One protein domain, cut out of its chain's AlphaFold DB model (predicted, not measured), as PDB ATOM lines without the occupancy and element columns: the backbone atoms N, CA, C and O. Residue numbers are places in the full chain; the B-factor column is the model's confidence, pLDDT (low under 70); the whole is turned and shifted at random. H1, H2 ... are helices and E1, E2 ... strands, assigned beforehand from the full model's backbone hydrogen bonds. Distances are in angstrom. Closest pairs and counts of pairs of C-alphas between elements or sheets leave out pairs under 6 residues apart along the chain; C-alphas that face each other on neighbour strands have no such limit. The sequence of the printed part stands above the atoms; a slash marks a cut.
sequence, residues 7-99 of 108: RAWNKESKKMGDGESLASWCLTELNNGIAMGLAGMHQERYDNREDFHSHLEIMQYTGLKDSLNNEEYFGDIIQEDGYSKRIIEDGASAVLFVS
ATOM      1  N   ARG A   7     146.079 106.570 191.874       94.56
ATOM      2  CA  ARG A   7     144.642 106.757 192.061       94.56
ATOM      3  C   ARG A   7     144.415 107.326 193.458       94.56
ATOM      4  O   ARG A   7     145.324 107.295 194.289       94.56
ATOM      5  N   ALA A   8     143.224 107.830 193.736       93.00
ATOM      6  CA  ALA A   8     142.913 108.372 195.048       93.00
ATOM      7  C   ALA A   8     141.494 108.046 195.495       93.00
ATOM      8  O   ALA A   8     140.545 108.106 194.714       93.00
ATOM      9  N   TRP A   9     141.348 107.749 196.781       94.31
ATOM     10  CA  TRP A   9     140.051 107.678 197.434       94.31
ATOM     11  C   TRP A   9     139.711 109.036 198.038       94.31
ATOM     12  O   TRP A   9     140.382 109.508 198.957       94.31
ATOM     13  N   ASN A  10     138.643 109.652 197.539       91.81
ATOM     14  CA  ASN A  10     138.105 110.881 198.096       91.81
ATOM     15  C   ASN A  10     137.107 110.544 199.214       91.81
ATOM     16  O   ASN A  10     136.021 110.010 198.970       91.81
ATOM     17  N   LYS A  11     137.487 110.853 200.458       89.38
ATOM     18  CA  LYS A  11     136.728 110.526 201.672       89.38
ATOM     19  C   LYS A  11     135.456 111.356 201.825       89.38
ATOM     20  O   LYS A  11     134.560 110.890 202.530       89.38
ATOM     21  N   GLU A  12     135.343 112.518 201.190       86.75
ATOM     22  CA  GLU A  12     134.128 113.343 201.227       86.75
ATOM     23  C   GLU A  12     133.068 112.797 200.272       86.75
ATOM     24  O   GLU A  12     131.955 112.466 200.676       86.75
ATOM     25  N   SER A  13     133.441 112.632 199.003       89.88
ATOM     26  CA  SER A  13     132.544 112.142 197.954       89.88
ATOM     27  C   SER A  13     132.346 110.625 197.977       89.88
ATOM     28  O   SER A  13     131.440 110.128 197.306       89.88
ATOM     29  N   LYS A  14     133.173 109.895 198.742       93.38
ATOM     30  CA  LYS A  14     133.210 108.425 198.822       93.38
ATOM     31  C   LYS A  14     133.406 107.779 197.447       93.38
ATOM     32  O   LYS A  14     132.704 106.832 197.089       93.38
ATOM     33  N   LYS A  15     134.346 108.311 196.660       94.56
ATOM     34  CA  LYS A  15     134.640 107.842 195.297       94.56
ATOM     35  C   LYS A  15     136.123 107.577 195.093       94.56
ATOM     36  O   LYS A  15     136.970 108.314 195.593       94.56
ATOM     37  N   MET A  16     136.405 106.543 194.306       96.12
ATOM     38  CA  MET A  16     137.729 106.298 193.746       96.12
ATOM     39  C   MET A  16     137.891 107.134 192.477       96.12
ATOM     40  O   MET A  16     137.011 107.119 191.616       96.12
ATOM     41  N   GLY A  17     138.998 107.855 192.380       94.44
ATOM     42  CA  GLY A  17     139.394 108.635 191.218       94.44
ATOM     43  C   GLY A  17     140.731 108.149 190.680       94.44
ATOM     44  O   GLY A  17     141.595 107.721 191.441       94.44
ATOM     45  N   ASP A  18     140.897 108.213 189.370       94.62
ATOM     46  CA  ASP A  18     142.170 107.995 188.687       94.62
ATOM     47  C   ASP A  18     143.083 109.237 188.769       94.62
ATOM     48  O   ASP A  18     142.820 110.183 189.515       94.62
ATOM     49  N   GLY A  19     144.180 109.241 188.006       89.44
ATOM     50  CA  GLY A  19     145.136 110.350 187.988       89.44
ATOM     51  C   GLY A  19     144.531 111.685 187.537       89.44
ATOM     52  O   GLY A  19     144.890 112.727 188.085       89.44
ATOM     53  N   GLU A  20     143.589 111.671 186.592       91.44
ATOM     54  CA  GLU A  20     142.899 112.885 186.137       91.44
ATOM     55  C   GLU A  20     141.958 113.423 187.217       91.44
ATOM     56  O   GLU A  20     141.958 114.620 187.516       91.44
ATOM     57  N   SER A  21     141.206 112.527 187.859       91.19
ATOM     58  CA  SER A  21     140.325 112.870 188.975       91.19
ATOM     59  C   SER A  21     141.114 113.462 190.141       91.19
ATOM     60  O   SER A  21     140.736 114.500 190.683       91.19
ATOM     61  N   LEU A  22     142.248 112.843 190.486       87.19
ATOM     62  CA  LEU A  22     143.165 113.333 191.511       87.19
ATOM     63  C   LEU A  22     143.681 114.736 191.170       87.19
ATOM     64  O   LEU A  22     143.598 115.630 192.006       87.19
ATOM     65  N   ALA A  23     144.160 114.956 189.943       86.44
ATOM     66  CA  ALA A  23     144.626 116.273 189.512       86.44
ATOM     67  C   ALA A  23     143.516 117.336 189.615       86.44
ATOM     68  O   ALA A  23     143.761 118.438 190.105       86.44
ATOM     69  N   SER A  24     142.289 116.989 189.220       87.50
ATOM     70  CA  SER A  24     141.117 117.867 189.317       87.50
ATOM     71  C   SER A  24     140.766 118.233 190.764       87.50
ATOM     72  O   SER A  24     140.548 119.409 191.076       87.50
ATOM     73  N   TRP A  25     140.762 117.255 191.676       85.81
ATOM     74  CA  TRP A  25     140.516 117.500 193.101       85.81
ATOM     75  C   TRP A  25     141.607 118.379 193.718       85.81
ATOM     76  O   TRP A  25     141.286 119.360 194.385       85.81
ATOM     77  N   CYS A  26     142.880 118.121 193.408       78.44
ATOM     78  CA  CYS A  26     143.991 118.964 193.856       78.44
ATOM     79  C   CYS A  26     143.861 120.417 193.364       78.44
ATOM     80  O   CYS A  26     144.076 121.354 194.132       78.44
ATOM     81  N   LEU A  27     143.495 120.623 192.093       78.88
ATOM     82  CA  LEU A  27     143.311 121.960 191.516       78.88
ATOM     83  C   LEU A  27     142.112 122.702 192.116       78.88
ATOM     84  O   LEU A  27     142.186 123.913 192.324       78.88
ATOM     85  N   THR A  28     141.020 121.992 192.398       77.25
ATOM     86  CA  THR A  28     139.824 122.574 193.024       77.25
ATOM     87  C   THR A  28     140.157 123.137 194.404       77.25
ATOM     88  O   THR A  28     139.830 124.287 194.688       77.25
ATOM     89  N   GLU A  29     140.893 122.383 195.219       69.62
ATOM     90  CA  GLU A  29     141.306 122.838 196.548       69.62
ATOM     91  C   GLU A  29     142.289 124.011 196.500       69.62
ATOM     92  O   GLU A  29     142.131 124.984 197.238       69.62
ATOM     93  N   LEU A  30     143.260 123.982 195.579       71.31
ATOM     94  CA  LEU A  30     144.163 125.116 195.354       71.31
ATOM     95  C   LEU A  30     143.383 126.392 195.006       71.31
ATOM     96  O   LEU A  30     143.643 127.457 195.570       71.31
ATOM     97  N   ASN A  31     142.399 126.281 194.113       72.56
ATOM     98  CA  ASN A  31     141.548 127.403 193.724       72.56
ATOM     99  C   ASN A  31     140.687 127.903 194.891       72.56
ATOM    100  O   ASN A  31     140.568 129.115 195.075       72.56
ATOM    101  N   ASN A  32     140.135 126.997 195.702       68.81
ATOM    102  CA  ASN A  32     139.379 127.349 196.902       68.81
ATOM    103  C   ASN A  32     140.257 128.113 197.905       68.81
ATOM    104  O   ASN A  32     139.836 129.148 198.422       68.81
ATOM    105  N   GLY A  33     141.496 127.665 198.124       66.44
ATOM    106  CA  GLY A  33     142.466 128.351 198.979       66.44
ATOM    107  C   GLY A  33     142.806 129.762 198.482       66.44
ATOM    108  O   GLY A  33     142.783 130.718 199.262       66.44
ATOM    109  N   ILE A  34     143.049 129.923 197.176       66.44
ATOM    110  CA  ILE A  34     143.325 131.231 196.557       66.44
ATOM    111  C   ILE A  34     142.110 132.166 196.670       66.44
ATOM    112  O   ILE A  34     142.261 133.325 197.062       66.44
ATOM    113  N   ALA A  35     140.907 131.679 196.356       61.25
ATOM    114  CA  ALA A  35     139.677 132.471 196.406       61.25
ATOM    115  C   ALA A  35     139.358 132.956 197.830       61.25
ATOM    116  O   ALA A  35     139.015 134.123 198.021       61.25
ATOM    117  N   MET A  36     139.535 132.093 198.835       60.34
ATOM    118  CA  MET A  36     139.362 132.438 200.250       60.34
ATOM    119  C   MET A  36     140.369 133.501 200.710       60.34
ATOM    120  O   MET A  36     139.988 134.449 201.399       60.34
ATOM    121  N   GLY A  37     141.633 133.381 200.284       60.09
ATOM    122  CA  GLY A  37     142.677 134.367 200.572       60.09
ATOM    123  C   GLY A  37     142.389 135.741 199.961       60.09
ATOM    124  O   GLY A  37     142.556 136.762 200.628       60.09
ATOM    125  N   LEU A  38     141.889 135.783 198.721       60.97
ATOM    126  CA  LEU A  38     141.484 137.028 198.055       60.97
ATOM    127  C   LEU A  38     140.226 137.659 198.669       60.97
ATOM    128  O   LEU A  38     140.097 138.881 198.669       60.97
ATOM    129  N   ALA A  39     139.312 136.852 199.210       65.62
ATOM    130  CA  ALA A  39     138.086 137.326 199.851       65.62
ATOM    131  C   ALA A  39     138.308 137.940 201.250       65.62
ATOM    132  O   ALA A  39     137.345 138.368 201.885       65.62
ATOM    133  N   GLY A  40     139.552 137.977 201.754       52.94
ATOM    134  CA  GLY A  40     139.871 138.513 203.082       52.94
ATOM    135  C   GLY A  40     139.215 137.734 204.227       52.94
ATOM    136  O   GLY A  40     139.081 138.253 205.334       52.94
ATOM    137  N   MET A  41     138.771 136.501 203.963       59.34
ATOM    138  CA  MET A  41     138.148 135.637 204.960       59.34
ATOM    139  C   MET A  41     139.251 135.092 205.874       59.34
ATOM    140  O   MET A  41     140.174 134.425 205.410       59.34
ATOM    141  N   HIS A  42     139.178 135.432 207.165       50.91
ATOM    142  CA  HIS A  42     140.207 135.112 208.153       50.91
ATOM    143  C   HIS A  42     140.559 133.615 208.194       50.91
ATOM    144  O   HIS A  42     139.714 132.724 208.123       50.91
ATOM    145  N   GLN A  43     141.859 133.401 208.366       51.12
ATOM    146  CA  GLN A  43     142.669 132.186 208.298       51.12
ATOM    147  C   GLN A  43     142.299 131.064 209.293       51.12
ATOM    148  O   GLN A  43     142.965 130.036 209.322       51.12
ATOM    149  N   GLU A  44     141.233 131.214 210.084       50.00
ATOM    150  CA  GLU A  44     140.845 130.259 211.137       50.00
ATOM    151  C   GLU A  44     140.364 128.906 210.585       50.00
ATOM    152  O   GLU A  44     140.434 127.897 211.277       50.00
ATOM    153  N   ARG A  45     139.935 128.850 209.316       49.41
ATOM    154  CA  ARG A  45     139.620 127.583 208.629       49.41
ATOM    155  C   ARG A  45     140.852 126.835 208.105       49.41
ATOM    156  O   ARG A  45     140.709 125.695 207.692       49.41
ATOM    157  N   TYR A  46     142.023 127.474 208.090       49.44
ATOM    158  CA  TYR A  46     143.244 126.973 207.441       49.44
ATOM    159  C   TYR A  46     144.485 126.991 208.352       49.44
ATOM    160  O   TYR A  46     145.581 126.670 207.892       49.44
ATOM    161  N   ASP A  47     144.337 127.323 209.641       47.44
ATOM    162  CA  ASP A  47     145.404 127.124 210.638       47.44
ATOM    163  C   ASP A  47     145.596 125.629 210.983       47.44
ATOM    164  O   ASP A  47     146.620 125.214 211.523       47.44
ATOM    165  N   ASN A  48     144.665 124.781 210.534       47.06
ATOM    166  CA  ASN A  48     144.814 123.333 210.495       47.06
ATOM    167  C   ASN A  48     145.443 122.932 209.153       47.06
ATOM    168  O   ASN A  48     144.764 122.492 208.228       47.06
ATOM    169  N   ARG A  49     146.770 123.039 209.033       47.69
ATOM    170  CA  ARG A  49     147.531 122.510 207.876       47.69
ATOM    171  C   ARG A  49     147.413 120.979 207.689       47.69
ATOM    172  O   ARG A  49     148.113 120.421 206.851       47.69
ATOM    173  N   GLU A  50     146.551 120.310 208.453       51.22
ATOM    174  CA  GLU A  50     146.233 118.884 208.350       51.22
ATOM    175  C   GLU A  50     145.208 118.550 207.243       51.22
ATOM    176  O   GLU A  50     145.120 117.392 206.840       51.22
ATOM    177  N   ASP A  51     144.463 119.518 206.690       57.44
ATOM    178  CA  ASP A  51     143.202 119.185 205.995       57.44
ATOM    179  C   ASP A  51     143.261 118.837 204.495       57.44
ATOM    180  O   ASP A  51     142.339 118.203 203.979       57.44
ATOM    181  N   PHE A  52     144.334 119.164 203.766       53.06
ATOM    182  CA  PHE A  52     144.422 118.774 202.345       53.06
ATOM    183  C   PHE A  52     144.643 117.261 202.179       53.06
ATOM    184  O   PHE A  52     144.030 116.607 201.336       53.06
ATOM    185  N   HIS A  53     145.501 116.691 203.029       53.88
ATOM    186  CA  HIS A  53     145.787 115.257 203.043       53.88
ATOM    187  C   HIS A  53     144.751 114.457 203.840       53.88
ATOM    188  O   HIS A  53     144.681 113.238 203.692       53.88
ATOM    189  N   SER A  54     143.932 115.103 204.678       63.16
ATOM    190  CA  SER A  54     142.979 114.369 205.513       63.16
ATOM    191  C   SER A  54     141.866 113.728 204.674       63.16
ATOM    192  O   SER A  54     141.454 112.605 204.986       63.16
ATOM    193  N   HIS A  55     141.451 114.365 203.569       78.00
ATOM    194  CA  HIS A  55     140.300 113.957 202.754       78.00
ATOM    195  C   HIS A  55     140.633 113.096 201.524       78.00
ATOM    196  O   HIS A  55     139.749 112.389 201.033       78.00
ATOM    197  N   LEU A  56     141.875 113.111 201.029       86.88
ATOM    198  CA  LEU A  56     142.313 112.297 199.890       86.88
ATOM    199  C   LEU A  56     143.323 111.239 200.338       86.88
ATOM    200  O   LEU A  56     144.408 111.568 200.804       86.88
ATOM    201  N   GLU A  57     142.990 109.964 200.141       89.75
ATOM    202  CA  GLU A  57     143.937 108.860 200.318       89.75
ATOM    203  C   GLU A  57     144.563 108.522 198.961       89.75
ATOM    204  O   GLU A  57     143.876 107.997 198.082       89.75
ATOM    205  N   ILE A  58     145.838 108.855 198.757       89.88
ATOM    206  CA  ILE A  58     146.549 108.605 197.494       89.88
ATOM    207  C   ILE A  58     147.153 107.198 197.519       89.88
ATOM    208  O   ILE A  58     147.812 106.813 198.477       89.88
ATOM    209  N   MET A  59     146.971 106.445 196.436       92.56
ATOM    210  CA  MET A  59     147.445 105.070 196.282       92.56
ATOM    211  C   MET A  59     148.272 104.942 195.003       92.56
ATOM    212  O   MET A  59     147.807 105.291 193.913       92.56
ATOM    213  N   GLN A  60     149.498 104.429 195.119       92.69
ATOM    214  CA  GLN A  60     150.391 104.238 193.974       92.69
ATOM    215  C   GLN A  60     150.214 102.848 193.354       92.69
ATOM    216  O   GLN A  60     150.086 101.846 194.059       92.69
ATOM    217  N   TYR A  61     150.268 102.792 192.024       94.06
ATOM    218  CA  TYR A  61     150.364 101.543 191.275       94.06
ATOM    219  C   TYR A  61     151.666 100.800 191.608       94.06
ATOM    220  O   TYR A  61     152.760 101.383 191.587       94.06
ATOM    221  N   THR A  62     151.557  99.500 191.880       91.75
ATOM    222  CA  THR A  62     152.706  98.646 192.226       91.75
ATOM    223  C   THR A  62     153.594  98.333 191.020       91.75
ATOM    224  O   THR A  62     154.780  98.045 191.178       91.75
ATOM    225  N   GLY A  63     153.050  98.413 189.801       91.56
ATOM    226  CA  GLY A  63     153.691  97.876 188.599       91.56
ATOM    227  C   GLY A  63     153.229  96.462 188.230       91.56
ATOM    228  O   GLY A  63     153.694  95.945 187.216       91.56
ATOM    229  N   LEU A  64     152.346  95.855 189.031       92.00
ATOM    230  CA  LEU A  64     151.870  94.480 188.886       92.00
ATOM    231  C   LEU A  64     150.372  94.418 188.584       92.00
ATOM    232  O   LEU A  64     149.621  95.361 188.836       92.00
ATOM    233  N   LYS A  65     149.945  93.281 188.038       92.31
ATOM    234  CA  LYS A  65     148.547  92.996 187.739       92.31
ATOM    235  C   LYS A  65     148.138  91.651 188.317       92.31
ATOM    236  O   LYS A  65     148.960  90.736 188.348       92.31
ATOM    237  N   ASP A  66     146.874  91.548 188.707       89.69
ATOM    238  CA  ASP A  66     146.285  90.311 189.206       89.69
ATOM    239  C   ASP A  66     146.095  89.270 188.079       89.69
ATOM    240  O   ASP A  66     146.367  89.511 186.895       89.69
ATOM    241  N   SER A  67     145.592  88.087 188.437       89.88
ATOM    242  CA  SER A  67     145.311  86.997 187.490       89.88
ATOM    243  C   SER A  67     144.208  87.320 186.470       89.88
ATOM    244  O   SER A  67     144.088  86.628 185.458       89.88
ATOM    245  N   LEU A  68     143.428  88.378 186.707       91.75
ATOM    246  CA  LEU A  68     142.394  88.903 185.818       91.75
ATOM    247  C   LEU A  68     142.887  90.112 185.003       91.75
ATOM    248  O   LEU A  68     142.102  90.712 184.267       91.75
ATOM    249  N   ASN A  69     144.186  90.431 185.077       94.31
ATOM    250  CA  ASN A  69     144.844  91.545 184.396       94.31
ATOM    251  C   ASN A  69     144.373  92.940 184.868       94.31
ATOM    252  O   ASN A  69     144.567  93.930 184.151       94.31
ATOM    253  N   ASN A  70     143.802  93.037 186.073       94.38
ATOM    254  CA  ASN A  70     143.550  94.307 186.749       94.38
ATOM    255  C   ASN A  70     144.824  94.810 187.418       94.38
ATOM    256  O   ASN A  70     145.670  94.037 187.851       94.38
ATOM    257  N   GLU A  71     144.964  96.124 187.507       94.94
ATOM    258  CA  GLU A  71     146.120  96.763 188.127       94.94
ATOM    259  C   GLU A  71     146.042  96.738 189.649       94.94
ATOM    260  O   GLU A  71     145.016  97.091 190.226       94.94
ATOM    261  N   GLU A  72     147.161  96.399 190.281       93.69
ATOM    262  CA  GLU A  72     147.284  96.331 191.732       93.69
ATOM    263  C   GLU A  72     147.915  97.608 192.290       93.69
ATOM    264  O   GLU A  72     149.015  98.014 191.892       93.69
ATOM    265  N   TYR A  73     147.242  98.233 193.248       94.50
ATOM    266  CA  TYR A  73     147.690  99.443 193.929       94.50
ATOM    267  C   TYR A  73     147.945  99.156 195.409       94.50
ATOM    268  O   TYR A  73     147.314  98.289 196.011       94.50
ATOM    269  N   PHE A  74     148.834  99.932 196.029       92.50
ATOM    270  CA  PHE A  74     148.929  99.932 197.488       92.50
ATOM    271  C   PHE A  74     147.569 100.307 198.099       92.50
ATOM    272  O   PHE A  74     146.917 101.243 197.643       92.50
ATOM    273  N   GLY A  75     147.128  99.540 199.092       91.25
ATOM    274  CA  GLY A  75     145.801  99.596 199.699       91.25
ATOM    275  C   GLY A  75     144.789  98.594 199.131       91.25
ATOM    276  O   GLY A  75     143.730  98.425 199.735       91.25
ATOM    277  N   ASP A  76     145.080  97.910 198.017       93.00
ATOM    278  CA  ASP A  76     144.193  96.854 197.511       93.00
ATOM    279  C   ASP A  76     144.167  95.633 198.436       93.00
ATOM    280  O   ASP A  76     145.172  95.251 199.043       93.00
ATOM    281  N   ILE A  77     142.992  95.006 198.507       91.19
ATOM    282  CA  ILE A  77     142.778  93.720 199.168       91.19
ATOM    283  C   ILE A  77     142.690  92.660 198.077       91.19
ATOM    284  O   ILE A  77     141.732  92.640 197.304       91.19
ATOM    285  N   ILE A  78     143.660  91.756 198.052       86.69
ATOM    286  CA  ILE A  78     143.706  90.640 197.111       86.69
ATOM    287  C   ILE A  78     143.203  89.387 197.815       86.69
ATOM    288  O   ILE A  78     143.626  89.080 198.932       86.69
ATOM    289  N   GLN A  79     142.283  88.674 197.172       86.06
ATOM    290  CA  GLN A  79     141.891  87.342 197.610       86.06
ATOM    291  C   GLN A  79     142.873  86.325 197.031       86.06
ATOM    292  O   GLN A  79     143.001  86.199 195.817       86.06
ATOM    293  N   GLU A  80     143.552  85.619 197.922       82.12
ATOM    294  CA  GLU A  80     144.425  84.491 197.607       82.12
ATOM    295  C   GLU A  80     143.597  83.188 197.688       82.12
ATOM    296  O   GLU A  80     142.398  83.208 198.001       82.12
ATOM    297  N   ASP A  81     144.221  82.037 197.425       75.62
ATOM    298  CA  ASP A  81     143.532  80.744 197.381       75.62
ATOM    299  C   ASP A  81     142.672  80.455 198.633       75.62
ATOM    300  O   ASP A  81     143.061  80.671 199.790       75.62
ATOM    301  N   GLY A  82     141.466  79.933 198.382       73.06
ATOM    302  CA  GLY A  82     140.501  79.522 199.401       73.06
ATOM    303  C   GLY A  82     139.865  80.695 200.154       73.06
ATOM    304  O   GLY A  82     138.772  81.139 199.807       73.06
ATOM    305  N   TYR A  83     140.531  81.160 201.215       73.00
ATOM    306  CA  TYR A  83     139.943  82.028 202.253       73.00
ATOM    307  C   TYR A  83     140.886  83.109 202.794       73.00
ATOM    308  O   TYR A  83     140.530  83.827 203.735       73.00
ATOM    309  N   SER A  84     142.101  83.200 202.254       81.12
ATOM    310  CA  SER A  84     143.074  84.186 202.710       81.12
ATOM    311  C   SER A  84     142.979  85.467 201.885       81.12
ATOM    312  O   SER A  84     142.676  85.451 200.693       81.12
ATOM    313  N   LYS A  85     143.162  86.603 202.553       84.38
ATOM    314  CA  LYS A  85     143.171  87.932 201.948       84.38
ATOM    315  C   LYS A  85     144.462  88.627 202.331       84.38
ATOM    316  O   LYS A  85     144.860  88.589 203.492       84.38
ATOM    317  N   ARG A  86     145.099  89.294 201.382       85.94
ATOM    318  CA  ARG A  86     146.318  90.068 201.614       85.94
ATOM    319  C   ARG A  86     146.068  91.527 201.280       85.94
ATOM    320  O   ARG A  86     145.427  91.820 200.275       85.94
ATOM    321  N   ILE A  87     146.583  92.427 202.111       86.44
ATOM    322  CA  ILE A  87     146.632  93.855 201.795       86.44
ATOM    323  C   ILE A  87     147.977  94.156 201.143       86.44
ATOM    324  O   ILE A  87     149.023  93.683 201.598       86.44
ATOM    325  N   ILE A  88     147.954  94.922 200.058       86.50
ATOM    326  CA  ILE A  88     149.172  95.436 199.437       86.50
ATOM    327  C   ILE A  88     149.591  96.701 200.191       86.50
ATOM    328  O   ILE A  88     148.958  97.739 200.046       86.50
ATOM    329  N   GLU A  89     150.642  96.643 200.998       84.44
ATOM    330  CA  GLU A  89     151.115  97.796 201.778       84.44
ATOM    331  C   GLU A  89     152.355  98.432 201.146       84.44
ATOM    332  O   GLU A  89     153.182  97.738 200.550       84.44
ATOM    333  N   ASP A  90     152.477  99.756 201.265       73.69
ATOM    334  CA  ASP A  90     153.655 100.498 200.806       73.69
ATOM    335  C   ASP A  90     154.805 100.295 201.812       73.69
ATOM    336  O   ASP A  90     154.868 100.952 202.853       73.69
ATOM    337  N   GLY A  91     155.671  99.306 201.562       66.12
ATOM    338  CA  GLY A  91     156.787  98.959 202.450       66.12
ATOM    339  C   GLY A  91     157.271  97.509 202.341       66.12
ATOM    340  O   GLY A  91     156.890  96.761 201.447       66.12
ATOM    341  N   ALA A  92     158.151  97.099 203.264       48.69
ATOM    342  CA  ALA A  92     158.774  95.765 203.289       48.69
ATOM    343  C   ALA A  92     157.893  94.654 203.900       48.69
ATOM    344  O   ALA A  92     158.352  93.519 204.040       48.69
ATOM    345  N   SER A  93     156.653  94.962 204.271       48.09
ATOM    346  CA  SER A  93     155.754  94.032 204.949       48.09
ATOM    347  C   SER A  93     154.401  94.077 204.258       48.09
ATOM    348  O   SER A  93     153.836  95.148 204.122       48.09
ATOM    349  N   ALA A  94     153.892  92.932 203.812       57.09
ATOM    350  CA  ALA A  94     152.489  92.782 203.444       57.09
ATOM    351  C   ALA A  94     151.761  92.115 204.616       57.09
ATOM    352  O   ALA A  94     152.276  91.149 205.186       57.09
ATOM    353  N   VAL A  95     150.568  92.593 204.969       58.03
ATOM    354  CA  VAL A  95     149.746  91.957 206.008       58.03
ATOM    355  C   VAL A  95     148.820  90.920 205.370       58.03
ATOM    356  O   VAL A  95     148.018  91.226 204.482       58.03
ATOM    357  N   LEU A  96     148.939  89.672 205.832       58.00
ATOM    358  CA  LEU A  96     148.084  88.549 205.451       58.00
ATOM    359  C   LEU A  96     147.007  88.329 206.521       58.00
ATOM    360  O   LEU A  96     147.315  88.038 207.676       58.00
ATOM    361  N   PHE A  97     145.741  88.407 206.120       64.31
ATOM    362  CA  PHE A  97     144.588  88.027 206.928       64.31
ATOM    363  C   PHE A  97     144.087  86.654 206.474       64.31
ATOM    364  O   PHE A  97     143.707  86.463 205.320       64.31
ATOM    365  N   VAL A  98     144.041  85.687 207.385       60.47
ATOM    366  CA  VAL A  98     143.472  84.359 207.116       60.47
ATOM    367  C   VAL A  98     142.140  84.258 207.849       60.47
ATOM    368  O   VAL A  98     142.098  84.424 209.069       60.47
ATOM    369  N   SER A  99     141.044  84.004 207.128       53.25
ATOM    370  CA  SER A  99     139.758  83.716 207.775       53.25
ATOM    371  C   SER A  99     139.846  82.393 208.549       53.25
ATOM    372  O   SER A  99     140.231  81.369 207.989       53.25
TER     373      SER A  99
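AT A GLANCE: This is residues 7 to 99 of the 108 residues of the protein "YopX domain-containing protein" of marine sediment metagenome (UniProt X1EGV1). This is a long, loose rod in three parts: a small curled sheet, E2, E1, E3 and E4, in the middle, a long helix H1 running from it toward one end, and a small three-strand meander, E5, E6 and E7, at the other end. A long link folds back from the far end of H1 in an open loop to the short H2, and of it and H1 residues 37 to 44 stick out free. The 93 printed residues hold, in order, E1, E2, H1, H2, E3, E4, E5, E6 and E7; both sheets are antiparallel, and the class is mixed. The whole is loose, with a radius of gyration of the C-alphas of 17.9 A and spans of 59 by 24 by 23 A.

IN THESE COORDINATES: Find C-alpha 7 at (144.642, 106.757, 192.061), where E1, residues 7 to 10, begins. E2 follows at residues 15 to 17. H1, residues 19 to 38, runs 28.7 A to C-alpha 38 at (141.484, 137.028, 198.055). H2 is residues 51 to 55, and E3, residues 56 to 65, runs 23.6 A and bends by 66 degrees at residue 62. E4 is residues 71 to 73, E5 residues 77 to 79, E6 residues 84 to 87, and E7 residues 95 to 98, ending at C-alpha 98, (143.472, 84.359, 207.116).

HOW THE PARTS SIT: Begin with the curled sheet, in the order E2, E1, E3, E4. In the hairpin of E1 and E2, N 8 and O 17 are 2.8 A apart. The pairing of E3 is staggered: residues 56 to 59 pair with E1, where N 59 and O 7 are 2.8 A apart, and residues 61 to 65 with E4, its hairpin partner, where N 62 and O 72 are 2.9 A apart. H1 is on one face of this sheet, two layers, at a height over the sheet of 14.1 A; the closest C-alphas of E1 and H1, Arg 7 and Gly 19, are 5.5 A apart. E2, H1 H2, E3 make a split strand-helix-strand unit, two strands running the same way with E1 between them, with a right-handed crossover. H1 and H2 are close but not clearly touching, with the closest C-alphas, Glu 29 and Phe 52, 7.7 A apart. Every O i to N i+4 pair of H1 is within hydrogen-bond range; H2 has 0 of 1, and 0 of 2 O i to N i+3 pairs. E4 and E5 are apart. In the meander E5, E6, E7, each strand the antiparallel neighbour of the one before, N 78 and O 86 are 2.8 A apart, and N 85 and O 97 are 2.8 A apart.

THE WHOLE: The C-alphas farthest apart, those of Gly 40 and Gly 82, are 59.1 A apart. The printed part has no cut. The link from H1 to H2, residues 39 to 50, is long. Mean pLDDT of the printed part is 76.9, and it is under 70 at residue 29, residues 32 to 54 and residues 91 to 99.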